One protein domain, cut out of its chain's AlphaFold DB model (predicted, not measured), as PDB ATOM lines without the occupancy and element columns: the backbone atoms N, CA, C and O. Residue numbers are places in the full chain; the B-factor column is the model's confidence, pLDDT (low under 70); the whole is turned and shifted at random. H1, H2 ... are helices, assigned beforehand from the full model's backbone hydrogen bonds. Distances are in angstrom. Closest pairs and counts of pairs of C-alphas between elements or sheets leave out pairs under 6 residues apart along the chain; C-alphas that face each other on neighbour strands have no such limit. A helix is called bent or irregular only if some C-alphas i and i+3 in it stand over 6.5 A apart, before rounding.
ATOM      1  N   THR A  14      50.357 -33.716   7.608       67.62
ATOM      2  CA  THR A  14      51.577 -33.277   6.921       67.62
ATOM      3  C   THR A  14      51.782 -33.931   5.553       67.62
ATOM      4  O   THR A  14      52.244 -33.253   4.641       67.62
ATOM      5  N   PHE A  15      51.403 -35.198   5.365       72.31
ATOM      6  CA  PHE A  15      51.456 -35.875   4.067       72.31
ATOM      7  C   PHE A  15      50.453 -35.281   3.076       72.31
ATOM      8  O   PHE A  15      50.785 -35.119   1.908       72.31
ATOM      9  N   ILE A  16      49.254 -34.898   3.535       70.31
ATOM     10  CA  ILE A  16      48.248 -34.239   2.682       70.31
ATOM     11  C   ILE A  16      48.758 -32.868   2.230       70.31
ATOM     12  O   ILE A  16      48.697 -32.550   1.046       70.31
ATOM     13  N   LEU A  17      49.317 -32.074   3.149       69.31
ATOM     14  CA  LEU A  17      49.893 -30.767   2.821       69.31
ATOM     15  C   LEU A  17      51.119 -30.883   1.906       69.31
ATOM     16  O   LEU A  17      51.251 -30.101   0.968       69.31
ATOM     17  N   ALA A  18      51.986 -31.874   2.127       69.88
ATOM     18  CA  ALA A  18      53.132 -32.135   1.259       69.88
ATOM     19  C   ALA A  18      52.699 -32.613  -0.136       69.88
ATOM     20  O   ALA A  18      53.241 -32.145  -1.133       69.88
ATOM     21  N   ALA A  19      51.692 -33.488  -0.226       68.06
ATOM     22  CA  ALA A  19      51.139 -33.957  -1.494       68.06
ATOM     23  C   ALA A  19      50.453 -32.823  -2.269       68.06
ATOM     24  O   ALA A  19      50.682 -32.677  -3.468       68.06
ATOM     25  N   LEU A  20      49.673 -31.977  -1.588       71.56
ATOM     26  CA  LEU A  20      49.069 -30.784  -2.185       71.56
ATOM     27  C   LEU A  20      50.133 -29.778  -2.630       71.56
ATOM     28  O   LEU A  20      50.039 -29.250  -3.734       71.56
ATOM     29  N   GLY A  21      51.168 -29.550  -1.820       71.94
ATOM     30  CA  GLY A  21      52.286 -28.675  -2.169       71.94
ATOM     31  C   GLY A  21      53.069 -29.185  -3.380       71.94
ATOM     32  O   GLY A  21      53.353 -28.417  -4.295       71.94
ATOM     33  N   PHE A  22      53.357 -30.487  -3.435       72.44
ATOM     34  CA  PHE A  22      54.041 -31.112  -4.565       72.44
ATOM     35  C   PHE A  22      53.187 -31.095  -5.837       72.44
ATOM     36  O   PHE A  22      53.704 -30.802  -6.915       72.44
ATOM     37  N   ALA A  23      51.881 -31.352  -5.726       65.50
ATOM     38  CA  ALA A  23      50.951 -31.258  -6.846       65.50
ATOM     39  C   ALA A  23      50.829 -29.815  -7.357       65.50
ATOM     40  O   ALA A  23      50.930 -29.587  -8.559       65.50
ATOM     41  N   ALA A  24      50.700 -28.831  -6.461       64.94
ATOM     42  CA  ALA A  24      50.650 -27.416  -6.817       64.94
ATOM     43  C   ALA A  24      51.954 -26.946  -7.477       64.94
ATOM     44  O   ALA A  24      51.918 -26.273  -8.503       64.94
ATOM     45  N   PHE A  25      53.109 -27.350  -6.941       69.75
ATOM     46  CA  PHE A  25      54.411 -27.030  -7.520       69.75
ATOM     47  C   PHE A  25      54.606 -27.695  -8.887       69.75
ATOM     48  O   PHE A  25      55.033 -27.043  -9.837       69.75
ATOM     49  N   SER A  26      54.226 -28.967  -9.016       62.91
ATOM     50  CA  SER A  26      54.281 -29.693 -10.288       62.91
ATOM     51  C   SER A  26      53.350 -29.072 -11.327       62.91
ATOM     52  O   SER A  26      53.731 -28.962 -12.486       62.91
ATOM     53  N   LEU A  27      52.166 -28.600 -10.928       62.28
ATOM     54  CA  LEU A  27      51.233 -27.878 -11.799       62.28
ATOM     55  C   LEU A  27      51.714 -26.468 -12.147       62.28
ATOM     56  O   LEU A  27      51.454 -26.009 -13.252       62.28
ATOM     57  N   LEU A  28      52.444 -25.786 -11.267       66.12
ATOM     58  CA  LEU A  28      53.076 -24.500 -11.575       66.12
ATOM     59  C   LEU A  28      54.259 -24.667 -12.537       66.12
ATOM     60  O   LEU A  28      54.409 -23.876 -13.467       66.12
ATOM     61  N   ALA A  29      55.059 -25.718 -12.363       64.44
ATOM     62  CA  ALA A  29      56.172 -26.042 -13.250       64.44
ATOM     63  C   ALA A  29      55.696 -26.586 -14.611       64.44
ATOM     64  O   ALA A  29      56.245 -26.222 -15.650       64.44
ATOM     65  N   ALA A  30      54.650 -27.419 -14.628       64.25
ATOM     66  CA  ALA A  30      54.065 -27.986 -15.847       64.25
ATOM     67  C   ALA A  30      53.015 -27.070 -16.504       64.25
ATOM     68  O   ALA A  30      52.735 -27.206 -17.696       64.25
ATOM     69  N   GLY A  31      52.452 -26.109 -15.775       65.00
ATOM     70  CA  GLY A  31      51.412 -25.182 -16.233       65.00
ATOM     71  C   GLY A  31      51.724 -24.488 -17.564       65.00
ATOM     72  O   GLY A  31      50.871 -24.507 -18.454       65.00
ATOM     73  N   PRO A  32      52.952 -23.976 -17.789       68.44
ATOM     74  CA  PRO A  32      53.342 -23.393 -19.070       68.44
ATOM     75  C   PRO A  32      53.276 -24.385 -20.238       68.44
ATOM     76  O   PRO A  32      52.976 -23.986 -21.361       68.44
ATOM     77  N   THR A  33      53.541 -25.673 -20.003       74.50
ATOM     78  CA  THR A  33      53.469 -26.697 -21.059       74.50
ATOM     79  C   THR A  33      52.031 -27.083 -21.381       74.50
ATOM     80  O   THR A  33      51.694 -27.216 -22.554       74.50
ATOM     81  N   ILE A  34      51.159 -27.166 -20.371       70.50
ATOM     82  CA  ILE A  34      49.724 -27.415 -20.562       70.50
ATOM     83  C   ILE A  34      49.074 -26.236 -21.291       70.50
ATOM     84  O   ILE A  34      48.372 -26.452 -22.272       70.50
ATOM     85  N   ALA A  35      49.366 -24.996 -20.888       70.38
ATOM     86  CA  ALA A  35      48.845 -23.804 -21.554       70.38
ATOM     87  C   ALA A  35      49.302 -23.717 -23.018       70.38
ATOM     88  O   ALA A  35      48.489 -23.463 -23.903       70.38
ATOM     89  N   LYS A  36      50.583 -23.999 -23.300       75.50
ATOM     90  CA  LYS A  36      51.086 -24.078 -24.680       75.50
ATOM     91  C   LYS A  36      50.375 -25.157 -25.487       75.50
ATOM     92  O   LYS A  36      50.063 -24.920 -26.646       75.50
ATOM     93  N   ARG A  37      50.099 -26.318 -24.887       78.25
ATOM     94  CA  ARG A  37      49.386 -27.413 -25.554       78.25
ATOM     95  C   ARG A  37      47.922 -27.070 -25.811       78.25
ATOM     96  O   ARG A  37      47.424 -27.368 -26.882       78.25
ATOM     97  N   GLU A  38      47.260 -26.395 -24.878       79.31
ATOM     98  CA  GLU A  38      45.875 -25.935 -25.029       79.31
ATOM     99  C   GLU A  38      45.747 -24.848 -26.108       79.31
ATOM    100  O   GLU A  38      44.785 -24.835 -26.872       79.31
ATOM    101  N   ILE A  39      46.729 -23.944 -26.200       80.00
ATOM    102  CA  ILE A  39      46.797 -22.944 -27.274       80.00
ATOM    103  C   ILE A  39      47.158 -23.616 -28.606       80.00
ATOM    104  O   ILE A  39      46.565 -23.283 -29.624       80.00
ATOM    105  N   ALA A  40      48.068 -24.592 -28.618       80.06
ATOM    106  CA  ALA A  40      48.413 -25.354 -29.823       80.06
ATOM    107  C   ALA A  40      47.256 -26.233 -30.324       80.06
ATOM    108  O   ALA A  40      47.106 -26.417 -31.525       80.06
ATOM    109  N   ASN A  41      46.427 -26.743 -29.410       83.19
ATOM    110  CA  ASN A  41      45.189 -27.452 -29.727       83.19
ATOM    111  C   ASN A  41      44.062 -26.506 -30.165       83.19
ATOM    112  O   ASN A  41      43.014 -26.972 -30.598       83.19
ATOM    113  N   SER A  42      44.245 -25.194 -30.021       81.94
ATOM    114  CA  SER A  42      43.300 -24.209 -30.528       81.94
ATOM    115  C   SER A  42      43.674 -23.768 -31.936       81.94
ATOM    116  O   SER A  42      44.854 -23.651 -32.263       81.94
ATOM    117  N   ASP A  43      42.675 -23.387 -32.730       90.56
ATOM    118  CA  ASP A  43      42.880 -22.792 -34.057       90.56
ATOM    119  C   ASP A  43      43.501 -21.381 -34.009       90.56
ATOM    120  O   ASP A  43      43.483 -20.661 -35.005       90.56
ATOM    121  N   TRP A  44      44.079 -20.963 -32.872       88.94
ATOM    122  CA  TRP A  44      44.702 -19.652 -32.688       88.94
ATOM    123  C   TRP A  44      45.695 -19.323 -33.802       88.94
ATOM    124  O   TRP A  44      45.646 -18.229 -34.354       88.94
ATOM    125  N   MET A  45      46.574 -20.263 -34.162       89.94
ATOM    126  CA  MET A  45      47.578 -20.007 -35.196       89.94
ATOM    127  C   MET A  45      46.925 -19.734 -36.556       89.94
ATOM    128  O   MET A  45      47.343 -18.832 -37.276       89.94
ATOM    129  N   THR A  46      45.870 -20.478 -36.884       89.88
ATOM    130  CA  THR A  46      45.104 -20.308 -38.122       89.88
ATOM    131  C   THR A  46      44.374 -18.968 -38.130       89.88
ATOM    132  O   THR A  46      44.515 -18.208 -39.086       89.88
ATOM    133  N   VAL A  47      43.662 -18.647 -37.045       92.44
ATOM    134  CA  VAL A  47      42.897 -17.398 -36.892       92.44
ATOM    135  C   VAL A  47      43.822 -16.182 -36.925       92.44
ATOM    136  O   VAL A  47      43.573 -15.241 -37.676       92.44
ATOM    137  N   CYS A  48      44.927 -16.224 -36.179       92.44
ATOM    138  CA  CYS A  48      45.925 -15.159 -36.138       92.44
ATOM    139  C   CYS A  48      46.534 -14.920 -37.525       92.44
ATOM    140  O   CYS A  48      46.511 -13.794 -38.016       92.44
ATOM    141  N   LYS A  49      46.988 -15.979 -38.216       90.31
ATOM    142  CA  LYS A  49      47.520 -15.858 -39.583       90.31
ATOM    143  C   LYS A  49      46.475 -15.298 -40.553       90.31
ATOM    144  O   LYS A  49      46.821 -14.456 -41.379       90.31
ATOM    145  N   SER A  50      45.214 -15.731 -40.468       90.94
ATOM    146  CA  SER A  50      44.156 -15.223 -41.352       90.94
ATOM    147  C   SER A  50      43.825 -13.752 -41.104       90.94
ATOM    148  O   SER A  50      43.670 -13.007 -42.067       90.94
ATOM    149  N   GLU A  51      43.777 -13.320 -39.843       91.44
ATOM    150  CA  GLU A  51      43.505 -11.929 -39.464       91.44
ATOM    151  C   GLU A  51      44.655 -11.003 -39.861       91.44
ATOM    152  O   GLU A  51      44.420 -10.010 -40.546       91.44
ATOM    153  N   LEU A  52      45.909 -11.351 -39.536       89.88
ATOM    154  CA  LEU A  52      47.053 -10.536 -39.961       89.88
ATOM    155  C   LEU A  52      47.160 -10.470 -41.482       89.88
ATOM    156  O   LEU A  52      47.491  -9.426 -42.035       89.88
ATOM    157  N   ARG A  53      46.877 -11.572 -42.182       89.44
ATOM    158  CA  ARG A  53      46.869 -11.562 -43.642       89.44
ATOM    159  C   ARG A  53      45.781 -10.641 -44.186       89.44
ATOM    160  O   ARG A  53      46.068  -9.880 -45.104       89.44
ATOM    161  N   ALA A  54      44.576 -10.686 -43.620       89.00
ATOM    162  CA  ALA A  54      43.495  -9.784 -43.998       89.00
ATOM    163  C   ALA A  54      43.869  -8.313 -43.745       89.00
ATOM    164  O   ALA A  54      43.595  -7.473 -44.595       89.00
ATOM    165  N   ASP A  55      44.559  -8.007 -42.645       88.44
ATOM    166  CA  ASP A  55      45.022  -6.653 -42.311       88.44
ATOM    167  C   ASP A  55      46.135  -6.156 -43.259       88.44
ATOM    168  O   ASP A  55      46.083  -5.042 -43.793       88.44
ATOM    169  N   ILE A  56      47.107  -7.020 -43.583       86.56
ATOM    170  CA  ILE A  56      48.150  -6.742 -44.586       86.56
ATOM    171  C   ILE A  56      47.519  -6.508 -45.967       86.56
ATOM    172  O   ILE A  56      47.917  -5.593 -46.693       86.56
ATOM    173  N   GLU A  57      46.535  -7.328 -46.343       85.75
ATOM    174  CA  GLU A  57      45.809  -7.195 -47.606       85.75
ATOM    175  C   GLU A  57      44.915  -5.942 -47.624       85.75
ATOM    176  O   GLU A  57      44.833  -5.289 -48.664       85.75
ATOM    177  N   ALA A  58      44.324  -5.547 -46.493       86.25
ATOM    178  CA  ALA A  58      43.563  -4.304 -46.348       86.25
ATOM    179  C   ALA A  58      44.454  -3.055 -46.455       86.25
ATOM    180  O   ALA A  58      44.025  -2.025 -46.973       86.25
ATOM    181  N   THR A  59      45.719  -3.159 -46.039       82.25
ATOM    182  CA  THR A  59      46.720  -2.083 -46.155       82.25
ATOM    183  C   THR A  59      47.326  -1.986 -47.563       82.25
ATOM    184  O   THR A  59      48.119  -1.087 -47.866       82.25
ATOM    185  N   ARG A  60      46.966  -2.901 -48.472       79.44
ATOM    186  CA  ARG A  60      47.443  -2.884 -49.855       79.44
ATOM    187  C   ARG A  60      47.036  -1.580 -50.532       79.44
ATOM    188  O   ARG A  60      45.863  -1.210 -50.546       79.44
ATOM    189  N   ARG A  61      48.004  -0.898 -51.155       73.69
ATOM    190  CA  ARG A  61      47.700   0.325 -51.912       73.69
ATOM    191  C   ARG A  61      46.659   0.015 -52.996       73.69
ATOM    192  O   ARG A  61      46.821  -0.988 -53.703       73.69
ATOM    193  N   PRO A  62      45.620   0.858 -53.160       68.50
ATOM    194  CA  PRO A  62      44.657   0.685 -54.235       68.50
ATOM    195  C   PRO A  62      45.410   0.666 -55.563       68.50
ATOM    196  O   PRO A  62      46.325   1.466 -55.780       68.50
ATOM    197  N   ARG A  63      45.060  -0.293 -56.429       65.00
ATOM    198  CA  ARG A  63      45.685  -0.426 -57.747       65.00
ATOM    199  C   ARG A  63      45.524   0.910 -58.460       65.00
ATOM    200  O   ARG A  63      44.400   1.348 -58.690       65.00
ATOM    201  N   ILE A 112      54.454  -7.808 -49.493       86.50
ATOM    202  CA  ILE A 112      53.339  -8.541 -48.872       86.50
ATOM    203  C   ILE A 112      53.770  -9.964 -48.514       86.50
ATOM    204  O   ILE A 112      53.491 -10.426 -47.416       86.50
ATOM    205  N   ARG A 113      54.497 -10.654 -49.399       87.25
ATOM    206  CA  ARG A 113      54.978 -12.016 -49.131       87.25
ATOM    207  C   ARG A 113      55.911 -12.078 -47.919       87.25
ATOM    208  O   ARG A 113      55.803 -13.016 -47.136       87.25
ATOM    209  N   ARG A 114      56.800 -11.090 -47.765       86.12
ATOM    210  CA  ARG A 114      57.679 -10.974 -46.592       86.12
ATOM    211  C   ARG A 114      56.881 -10.694 -45.321       86.12
ATOM    212  O   ARG A 114      57.006 -11.455 -44.371       86.12
ATOM    213  N   ALA A 115      55.970  -9.724 -45.370       85.75
ATOM    214  CA  ALA A 115      55.088  -9.418 -44.248       85.75
ATOM    215  C   ALA A 115      54.260 -10.644 -43.819       85.75
ATOM    216  O   ALA A 115      54.163 -10.942 -42.635       85.75
ATOM    217  N   VAL A 116      53.726 -11.419 -44.773       85.50
ATOM    218  CA  VAL A 116      52.996 -12.667 -44.485       85.50
ATOM    219  C   VAL A 116      53.903 -13.714 -43.835       85.50
ATOM    220  O   VAL A 116      53.464 -14.383 -42.905       85.50
ATOM    221  N   ALA A 117      55.156 -13.857 -44.272       84.12
ATOM    222  CA  ALA A 117      56.097 -14.784 -43.641       84.12
ATOM    223  C   ALA A 117      56.410 -14.393 -42.182       84.12
ATOM    224  O   ALA A 117      56.523 -15.260 -41.319       84.12
ATOM    225  N   GLU A 118      56.477 -13.096 -41.883       85.12
ATOM    226  CA  GLU A 118      56.713 -12.576 -40.530       85.12
ATOM    227  C   GLU A 118      55.516 -12.767 -39.583       85.12
ATOM    228  O   GLU A 118      55.707 -12.862 -38.368       85.12
ATOM    229  N   THR A 119      54.291 -12.921 -40.112       85.88
ATOM    230  CA  THR A 119      53.090 -13.141 -39.279       85.88
ATOM    231  C   THR A 119      53.191 -14.384 -38.397       85.88
ATOM    232  O   THR A 119      52.693 -14.384 -37.273       85.88
ATOM    233  N   GLU A 120      53.864 -15.438 -38.863       85.19
ATOM    234  CA  GLU A 120      54.058 -16.662 -38.084       85.19
ATOM    235  C   GLU A 120      54.894 -16.402 -36.828       85.19
ATOM    236  O   GLU A 120      54.525 -16.824 -35.726       85.19
ATOM    237  N   ASN A 121      55.962 -15.618 -36.980       88.38
ATOM    238  CA  ASN A 121      56.813 -15.211 -35.872       88.38
ATOM    239  C   ASN A 121      56.027 -14.328 -34.892       88.38
ATOM    240  O   ASN A 121      56.059 -14.589 -33.688       88.38
ATOM    241  N   ALA A 122      55.238 -13.374 -35.394       90.12
ATOM    242  CA  ALA A 122      54.398 -12.507 -34.567       90.12
ATOM    243  C   ALA A 122      53.343 -13.292 -33.757       90.12
ATOM    244  O   ALA A 122      53.232 -13.112 -32.541       90.12
ATOM    245  N   CYS A 123      52.616 -14.223 -34.385       91.62
ATOM    246  CA  CYS A 123      51.617 -15.066 -33.713       91.62
ATOM    247  C   CYS A 123      52.248 -15.989 -32.653       91.62
ATOM    248  O   CYS A 123      51.674 -16.208 -31.576       91.62
ATOM    249  N   SER A 124      53.446 -16.520 -32.928       90.50
ATOM    250  CA  SER A 124      54.198 -17.317 -31.952       90.50
ATOM    251  C   SER A 124      54.675 -16.471 -30.762       90.50
ATOM    252  O   SER A 124      54.514 -16.883 -29.611       90.50
ATOM    253  N   CYS A 125      55.149 -15.246 -31.017       92.00
ATOM    254  CA  CYS A 125      55.578 -14.310 -29.984       92.00
ATOM    255  C   CYS A 125      54.412 -13.892 -29.076       92.00
ATOM    256  O   CYS A 125      54.533 -13.921 -27.847       92.00
ATOM    257  N   ALA A 126      53.246 -13.595 -29.660       92.75
ATOM    258  CA  ALA A 126      52.030 -13.277 -28.912       92.75
ATOM    259  C   ALA A 126      51.660 -14.401 -27.932       92.75
ATOM    260  O   ALA A 126      51.282 -14.134 -26.792       92.75
ATOM    261  N   THR A 127      51.851 -15.659 -28.341       91.19
ATOM    262  CA  THR A 127      51.635 -16.824 -27.476       91.19
ATOM    263  C   THR A 127      52.600 -16.831 -26.291       91.19
ATOM    264  O   THR A 127      52.167 -17.026 -25.156       91.19
ATOM    265  N   SER A 128      53.897 -16.585 -26.512       90.44
ATOM    266  CA  SER A 128      54.867 -16.508 -25.408       90.44
ATOM    267  C   SER A 128      54.576 -15.359 -24.446       90.44
ATOM    268  O   SER A 128      54.589 -15.572 -23.234       90.44
ATOM    269  N   VAL A 129      54.232 -14.181 -24.971       91.69
ATOM    270  CA  VAL A 129      53.896 -13.002 -24.164       91.69
ATOM    271  C   VAL A 129      52.617 -13.232 -23.361       91.69
ATOM    272  O   VAL A 129      52.567 -12.874 -22.187       91.69
ATOM    273  N   TYR A 130      51.593 -13.847 -23.957       90.81
ATOM    274  CA  TYR A 130      50.360 -14.207 -23.255       90.81
ATOM    275  C   TYR A 130      50.638 -15.193 -22.120       90.81
ATOM    276  O   TYR A 130      50.242 -14.948 -20.984       90.81
ATOM    277  N   VAL A 131      51.383 -16.269 -22.403       89.31
ATOM    278  CA  VAL A 131      51.751 -17.263 -21.388       89.31
ATOM    279  C   VAL A 131      52.568 -16.631 -20.270       89.31
ATOM    280  O   VAL A 131      52.475 -17.102 -19.150       89.31
ATOM    281  N   GLU A 132      53.367 -15.598 -20.535       88.25
ATOM    282  CA  GLU A 132      54.144 -14.899 -19.513       88.25
ATOM    283  C   GLU A 132      53.322 -13.912 -18.681       88.25
ATOM    284  O   GLU A 132      53.451 -13.900 -17.455       88.25
ATOM    285  N   LYS A 133      52.450 -13.123 -19.313       88.50
ATOM    286  CA  LYS A 133      51.628 -12.126 -18.613       88.50
ATOM    287  C   LYS A 133      50.478 -12.752 -17.832       88.50
ATOM    288  O   LYS A 133      50.200 -12.327 -16.717       88.50
ATOM    289  N   GLU A 134      49.853 -13.791 -18.375       87.88
ATOM    290  CA  GLU A 134      48.661 -14.418 -17.794       87.88
ATOM    291  C   GLU A 134      48.980 -15.687 -16.986       87.88
ATOM    292  O   GLU A 134      48.092 -16.499 -16.727       87.88
ATOM    293  N   ARG A 135      50.238 -15.874 -16.544       83.19
ATOM    294  CA  ARG A 135      50.663 -17.062 -15.765       83.19
ATOM    295  C   ARG A 135      49.768 -17.331 -14.568       83.19
ATOM    296  O   ARG A 135      49.398 -18.475 -14.334       83.19
ATOM    297  N   MET A 136      49.424 -16.283 -13.824       81.56
ATOM    298  CA  MET A 136      48.607 -16.398 -12.615       81.56
ATOM    299  C   MET A 136      47.161 -16.768 -12.947       81.56
ATOM    300  O   MET A 136      46.610 -17.662 -12.313       81.56
ATOM    301  N   SER A 137      46.575 -16.147 -13.971       83.62
ATOM    302  CA  SER A 137      45.223 -16.446 -14.456       83.62
ATOM    303  C   SER A 137      45.119 -17.898 -14.938       83.62
ATOM    304  O   SER A 137      44.192 -18.619 -14.573       83.62
ATOM    305  N   LEU A 138      46.115 -18.364 -15.697       81.75
ATOM    306  CA  LEU A 138      46.204 -19.745 -16.176       81.75
ATOM    307  C   LEU A 138      46.428 -20.740 -15.031       81.75
ATOM    308  O   LEU A 138      45.795 -21.794 -15.004       81.75
ATOM    309  N   ALA A 139      47.295 -20.404 -14.072       80.56
ATOM    310  CA  ALA A 139      47.537 -21.230 -12.894       80.56
ATOM    311  C   ALA A 139      46.278 -21.345 -12.028       80.56
ATOM    312  O   ALA A 139      45.949 -22.444 -11.595       80.56
ATOM    313  N   LEU A 140      45.543 -20.247 -11.828       82.25
ATOM    314  CA  LEU A 140      44.279 -20.242 -11.093       82.25
ATOM    315  C   LEU A 140      43.217 -21.084 -11.810       82.25
ATOM    316  O   LEU A 140      42.557 -21.887 -11.162       82.25
ATOM    317  N   TYR A 141      43.088 -20.947 -13.133       81.38
ATOM    318  CA  TYR A 141      42.166 -21.746 -13.947       81.38
ATOM    319  C   TYR A 141      42.477 -23.250 -13.879       81.38
ATOM    320  O   TYR A 141      41.578 -24.082 -13.751       81.38
ATOM    321  N   ALA A 142      43.763 -23.610 -13.937       79.88
ATOM    322  CA  ALA A 142      44.202 -24.994 -13.802       79.88
ATOM    323  C   ALA A 142      43.977 -25.525 -12.375       79.88
ATOM    324  O   ALA A 142      43.461 -26.628 -12.203       79.88
ATOM    325  N   ALA A 143      44.322 -24.732 -11.357       77.12
ATOM    326  CA  ALA A 143      44.185 -25.097  -9.950       77.12
ATOM    327  C   ALA A 143      42.721 -25.192  -9.505       77.12
ATOM    328  O   ALA A 143      42.389 -26.047  -8.688       77.12
ATOM    329  N   SER A 144      41.831 -24.368 -10.067       82.50
ATOM    330  CA  SER A 144      40.393 -24.435  -9.798       82.50
ATOM    331  C   SER A 144      39.718 -25.627 -10.475       82.50
ATOM    332  O   SER A 144      38.506 -25.775 -10.362       82.50
ATOM    333  N   GLY A 145      40.457 -26.473 -11.204       78.19
ATOM    334  CA  GLY A 145      39.869 -27.581 -11.954       78.19
ATOM    335  C   GLY A 145      38.867 -27.095 -13.000       78.19
ATOM    336  O   GLY A 145      37.906 -27.802 -13.293       78.19
ATOM    337  N   ARG A 146      39.076 -25.886 -13.546       78.00
ATOM    338  CA  ARG A 146      38.161 -25.204 -14.474       78.00
ATOM    339  C   ARG A 146      36.808 -24.813 -13.862       78.00
ATOM    340  O   ARG A 146      35.874 -24.535 -14.607       78.00
ATOM    341  N   LEU A 147      36.694 -24.760 -12.532       81.56
ATOM    342  CA  LEU A 147      35.482 -24.285 -11.848       81.56
ATOM    343  C   LEU A 147      35.323 -22.762 -11.934       81.56
ATOM    344  O   LEU A 147      34.207 -22.256 -11.867       81.56
ATOM    345  N   THR A 148      36.428 -22.031 -12.091       81.56
ATOM    346  CA  THR A 148      36.429 -20.577 -12.292       81.56
ATOM    347  C   THR A 148      37.212 -20.228 -13.550       81.56
ATOM    348  O   THR A 148      38.403 -20.518 -13.638       81.56
ATOM    349  N   THR A 149      36.553 -19.610 -14.531       83.44
ATOM    350  CA  THR A 149      37.165 -19.075 -15.756       83.44
ATOM    351  C   THR A 149      37.491 -17.598 -15.560       83.44
ATOM    352  O   THR A 149      36.581 -16.773 -15.590       83.44
ATOM    353  N   PRO A 150      38.761 -17.228 -15.330       81.00
ATOM    354  CA  PRO A 150      39.125 -15.822 -15.275       81.00
ATOM    355  C   PRO A 150      38.975 -15.186 -16.667       81.00
ATOM    356  O   PRO A 150      39.187 -15.845 -17.688       81.00
ATOM    357  N   GLU A 151      38.657 -13.892 -16.703       83.31
ATOM    358  CA  GLU A 151      38.404 -13.121 -17.933       83.31
ATOM    359  C   GLU A 151      39.470 -13.308 -19.043       83.31
ATOM    360  O   GLU A 151      39.090 -13.446 -20.205       83.31
ATOM    361  N   PRO A 152      40.787 -13.407 -18.752       77.00
ATOM    362  CA  PRO A 152      41.815 -13.623 -19.778       77.00
ATOM    363  C   PRO A 152      41.790 -15.019 -20.421       77.00
ATOM    364  O   PRO A 152      42.420 -15.230 -21.461       77.00
ATOM    365  N   VAL A 153      41.118 -15.985 -19.791       80.25
ATOM    366  CA  VAL A 153      40.923 -17.349 -20.309       80.25
ATOM    367  C   VAL A 153      39.618 -17.427 -21.097       80.25
ATOM    368  O   VAL A 153      39.593 -18.037 -22.162       80.25
ATOM    369  N   GLU A 154      38.565 -16.764 -20.619       85.75
ATOM    370  CA  GLU A 154      37.295 -16.637 -21.344       85.75
ATOM    371  C   GLU A 154      37.484 -15.861 -22.657       85.75
ATOM    372  O   GLU A 154      37.138 -16.340 -23.735       85.75
ATOM    373  N   ASN A 155      38.164 -14.715 -22.590       88.56
ATOM    374  CA  ASN A 155      38.469 -13.859 -23.733       88.56
ATOM    375  C   ASN A 155      39.880 -14.106 -24.289       88.56
ATOM    376  O   ASN A 155      40.586 -13.174 -24.687       88.56
ATOM    377  N   ARG A 156      40.312 -15.371 -24.339       86.62
ATOM    378  CA  ARG A 156      41.680 -15.755 -24.734       86.62
ATOM    379  C   ARG A 156      42.129 -15.128 -26.055       86.62
ATOM    380  O   ARG A 156      43.249 -14.635 -26.140       86.62
ATOM    381  N   ASN A 157      41.266 -15.103 -27.072       88.94
ATOM    382  CA  ASN A 157      41.610 -14.523 -28.374       88.94
ATOM    383  C   ASN A 157      41.901 -13.021 -28.266       88.94
ATOM    384  O   ASN A 157      42.888 -12.553 -28.825       88.94
ATOM    385  N   SER A 158      41.100 -12.262 -27.512       89.62
ATOM    386  CA  SER A 158      41.335 -10.823 -27.346       89.62
ATOM    387  C   SER A 158      42.612 -10.552 -26.544       89.62
ATOM    388  O   SER A 158      43.360  -9.633 -26.875       89.62
ATOM    389  N   ALA A 159      42.913 -11.389 -25.547       90.00
ATOM    390  CA  ALA A 159      44.155 -11.321 -24.787       90.00
ATOM    391  C   ALA A 159      45.384 -11.657 -25.654       90.00
ATOM    392  O   ALA A 159      46.404 -10.975 -25.562       90.00
ATOM    393  N   LEU A 160      45.274 -12.640 -26.550       90.44
ATOM    394  CA  LEU A 160      46.323 -12.982 -27.511       90.44
ATOM    395  C   LEU A 160      46.520 -11.881 -28.569       90.44
ATOM    396  O   LEU A 160      47.654 -11.487 -28.830       90.44
ATOM    397  N   PHE A 161      45.449 -11.287 -29.104       91.31
ATOM    398  CA  PHE A 161      45.553 -10.116 -29.988       91.31
ATOM    399  C   PHE A 161      46.104  -8.878 -29.271       91.31
ATOM    400  O   PHE A 161      46.782  -8.052 -29.882       91.31
ATOM    401  N   ARG A 162      45.851  -8.727 -27.968       91.00
ATOM    402  CA  ARG A 162      46.492  -7.695 -27.143       91.00
ATOM    403  C   ARG A 162      47.984  -7.981 -26.972       91.00
ATOM    404  O   ARG A 162      48.782  -7.050 -27.033       91.00
ATOM    405  N   ALA A 163      48.366  -9.246 -26.793       91.00
ATOM    406  CA  ALA A 163      49.762  -9.670 -26.714       91.00
ATOM    407  C   ALA A 163      50.511  -9.470 -28.041       91.00
ATOM    408  O   ALA A 163      51.676  -9.088 -28.012       91.00
ATOM    409  N   LEU A 164      49.836  -9.634 -29.184       91.00
ATOM    410  CA  LEU A 164      50.383  -9.344 -30.514       91.00
ATOM    411  C   LEU A 164      50.814  -7.874 -30.661       91.00
ATOM    412  O   LEU A 164      51.822  -7.586 -31.290       91.00
ATOM    413  N   ARG A 165      50.088  -6.940 -30.031       90.31
ATOM    414  CA  ARG A 165      50.415  -5.501 -30.041       90.31
ATOM    415  C   ARG A 165      51.534  -5.118 -29.066       90.31
ATOM    416  O   ARG A 165      51.826  -3.934 -28.907       90.31
ATOM    417  N   ASN A 166      52.125  -6.081 -28.358       90.31
ATOM    418  CA  ASN A 166      53.262  -5.811 -27.486       90.31
ATOM    419  C   ASN A 166      54.480  -5.438 -28.352       90.31
ATOM    420  O   ASN A 166      54.767  -6.175 -29.294       90.31
ATOM    421  N   PRO A 167      55.233  -4.365 -28.035       86.50
ATOM    422  CA  PRO A 167      56.445  -4.002 -28.775       86.50
ATOM    423  C   PRO A 167      57.476  -5.137 -28.869       86.50
ATOM    424  O   PRO A 167      58.214  -5.196 -29.843       86.50
ATOM    425  N   ALA A 168      57.490  -6.075 -27.915       85.94
ATOM    426  CA  ALA A 168      58.349  -7.262 -27.973       85.94
ATOM    427  C   ALA A 168      58.021  -8.220 -29.139       85.94
ATOM    428  O   ALA A 168      58.861  -9.032 -29.510       85.94
ATOM    429  N   CYS A 169      56.808  -8.136 -29.691       84.50
ATOM    430  CA  CYS A 169      56.339  -8.928 -30.831       84.50
ATOM    431  C   CYS A 169      56.145  -8.090 -32.094       84.50
ATOM    432  O   CYS A 169      55.564  -8.582 -33.064       84.50
ATOM    433  N   GLY A 170      56.586  -6.828 -32.075       73.75
ATOM    434  CA  GLY A 170      56.523  -5.964 -33.240       73.75
ATOM    435  C   GLY A 170      57.299  -6.589 -34.393       73.75
ATOM    436  O   GLY A 170      58.429  -7.034 -34.214       73.75
TER     437      GLY A 170
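AT A GLANCE: This is residues 14 to 63 and 112 to 170 of the 173 residues of an uncharacterized protein of Tateyamaria sp. ANG-S1 (UniProt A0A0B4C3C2). The long bent helix H1 and then H2 run one after the other along a narrow rod, and H3 runs back along it, crossing H2; H4, H5 and H6 cover one side, with H6 crossing H3. Residues 14 to 22 of H1 stick out at one end. The printed part has 109 residues with six named helices, H1 to H6 in chain order, and no named strand: the class is all helix. The whole is loose, with a radius of gyration of the C-alphas of 17.5 A and spans of 72 by 23 by 22 A.

IN THESE COORDINATES: Find C-alpha 14 at (51.577, -33.277, 6.921), where H1, residues 14 to 40, begins. By its hydrogen bonds it was assigned as one helix, but it is bent: C-alphas 29 and 32 are 7.0 A apart. Its arms are H1a, residues 14 to 29, 21.9 A, and H1b, residues 32 to 40, 12.0 A. H2 is residues 44 to 58, 20.6 A. H3, residues 112 to 133, 30.5 A, starts at (53.339, -8.541, -48.872); it has a kink of 28 degrees near residue 121. H4 is residues 135 to 143, H5 151 to 154, and H6 156 to 164, ending at (50.383, -9.344, -30.514).

HOW THE PARTS SIT: H1a, with residues 24 to 28 alone, touches H4; the closest C-alphas, Leu 28 and Ala 139, are 6.6 A apart. H1b touches H3, the hub, at its residues 127 to 131 alone, closest C-alphas Pro 32 and Val 131, 6.7 A. Look at Cys 48 and Cys 123, the closest C-alphas of H2 and H3, 6.2 A: these touch at a steep tilt of 44 degrees, opposite ways. H6 touches residues 122 to 130 of H3 alone, closest C-alphas Leu 164 and Ala 126, 4.6 A, at a steep tilt of 65 degrees. H5 touches H4, closest C-alphas Pro 152 and Ser 137, 6.9 A. Every O i to N i+4 pair is within hydrogen-bond range in H1a, H1b, H2, H4 and H6, and 16 of 18 in H3; H5 is too short for one.

THE WHOLE: The C-alphas of Thr 14 and Arg 63, the two farthest apart, are 72.8 A apart. Residues 64 to 111 are not printed; C-alphas 63 and 112 are 14.3 A apart across this cut. Of the links printed whole, none is long. Mean pLDDT of the printed part is 81.9; it is under 70 at residues 14, 17 to 19, 23 to 32, and 62 to 63.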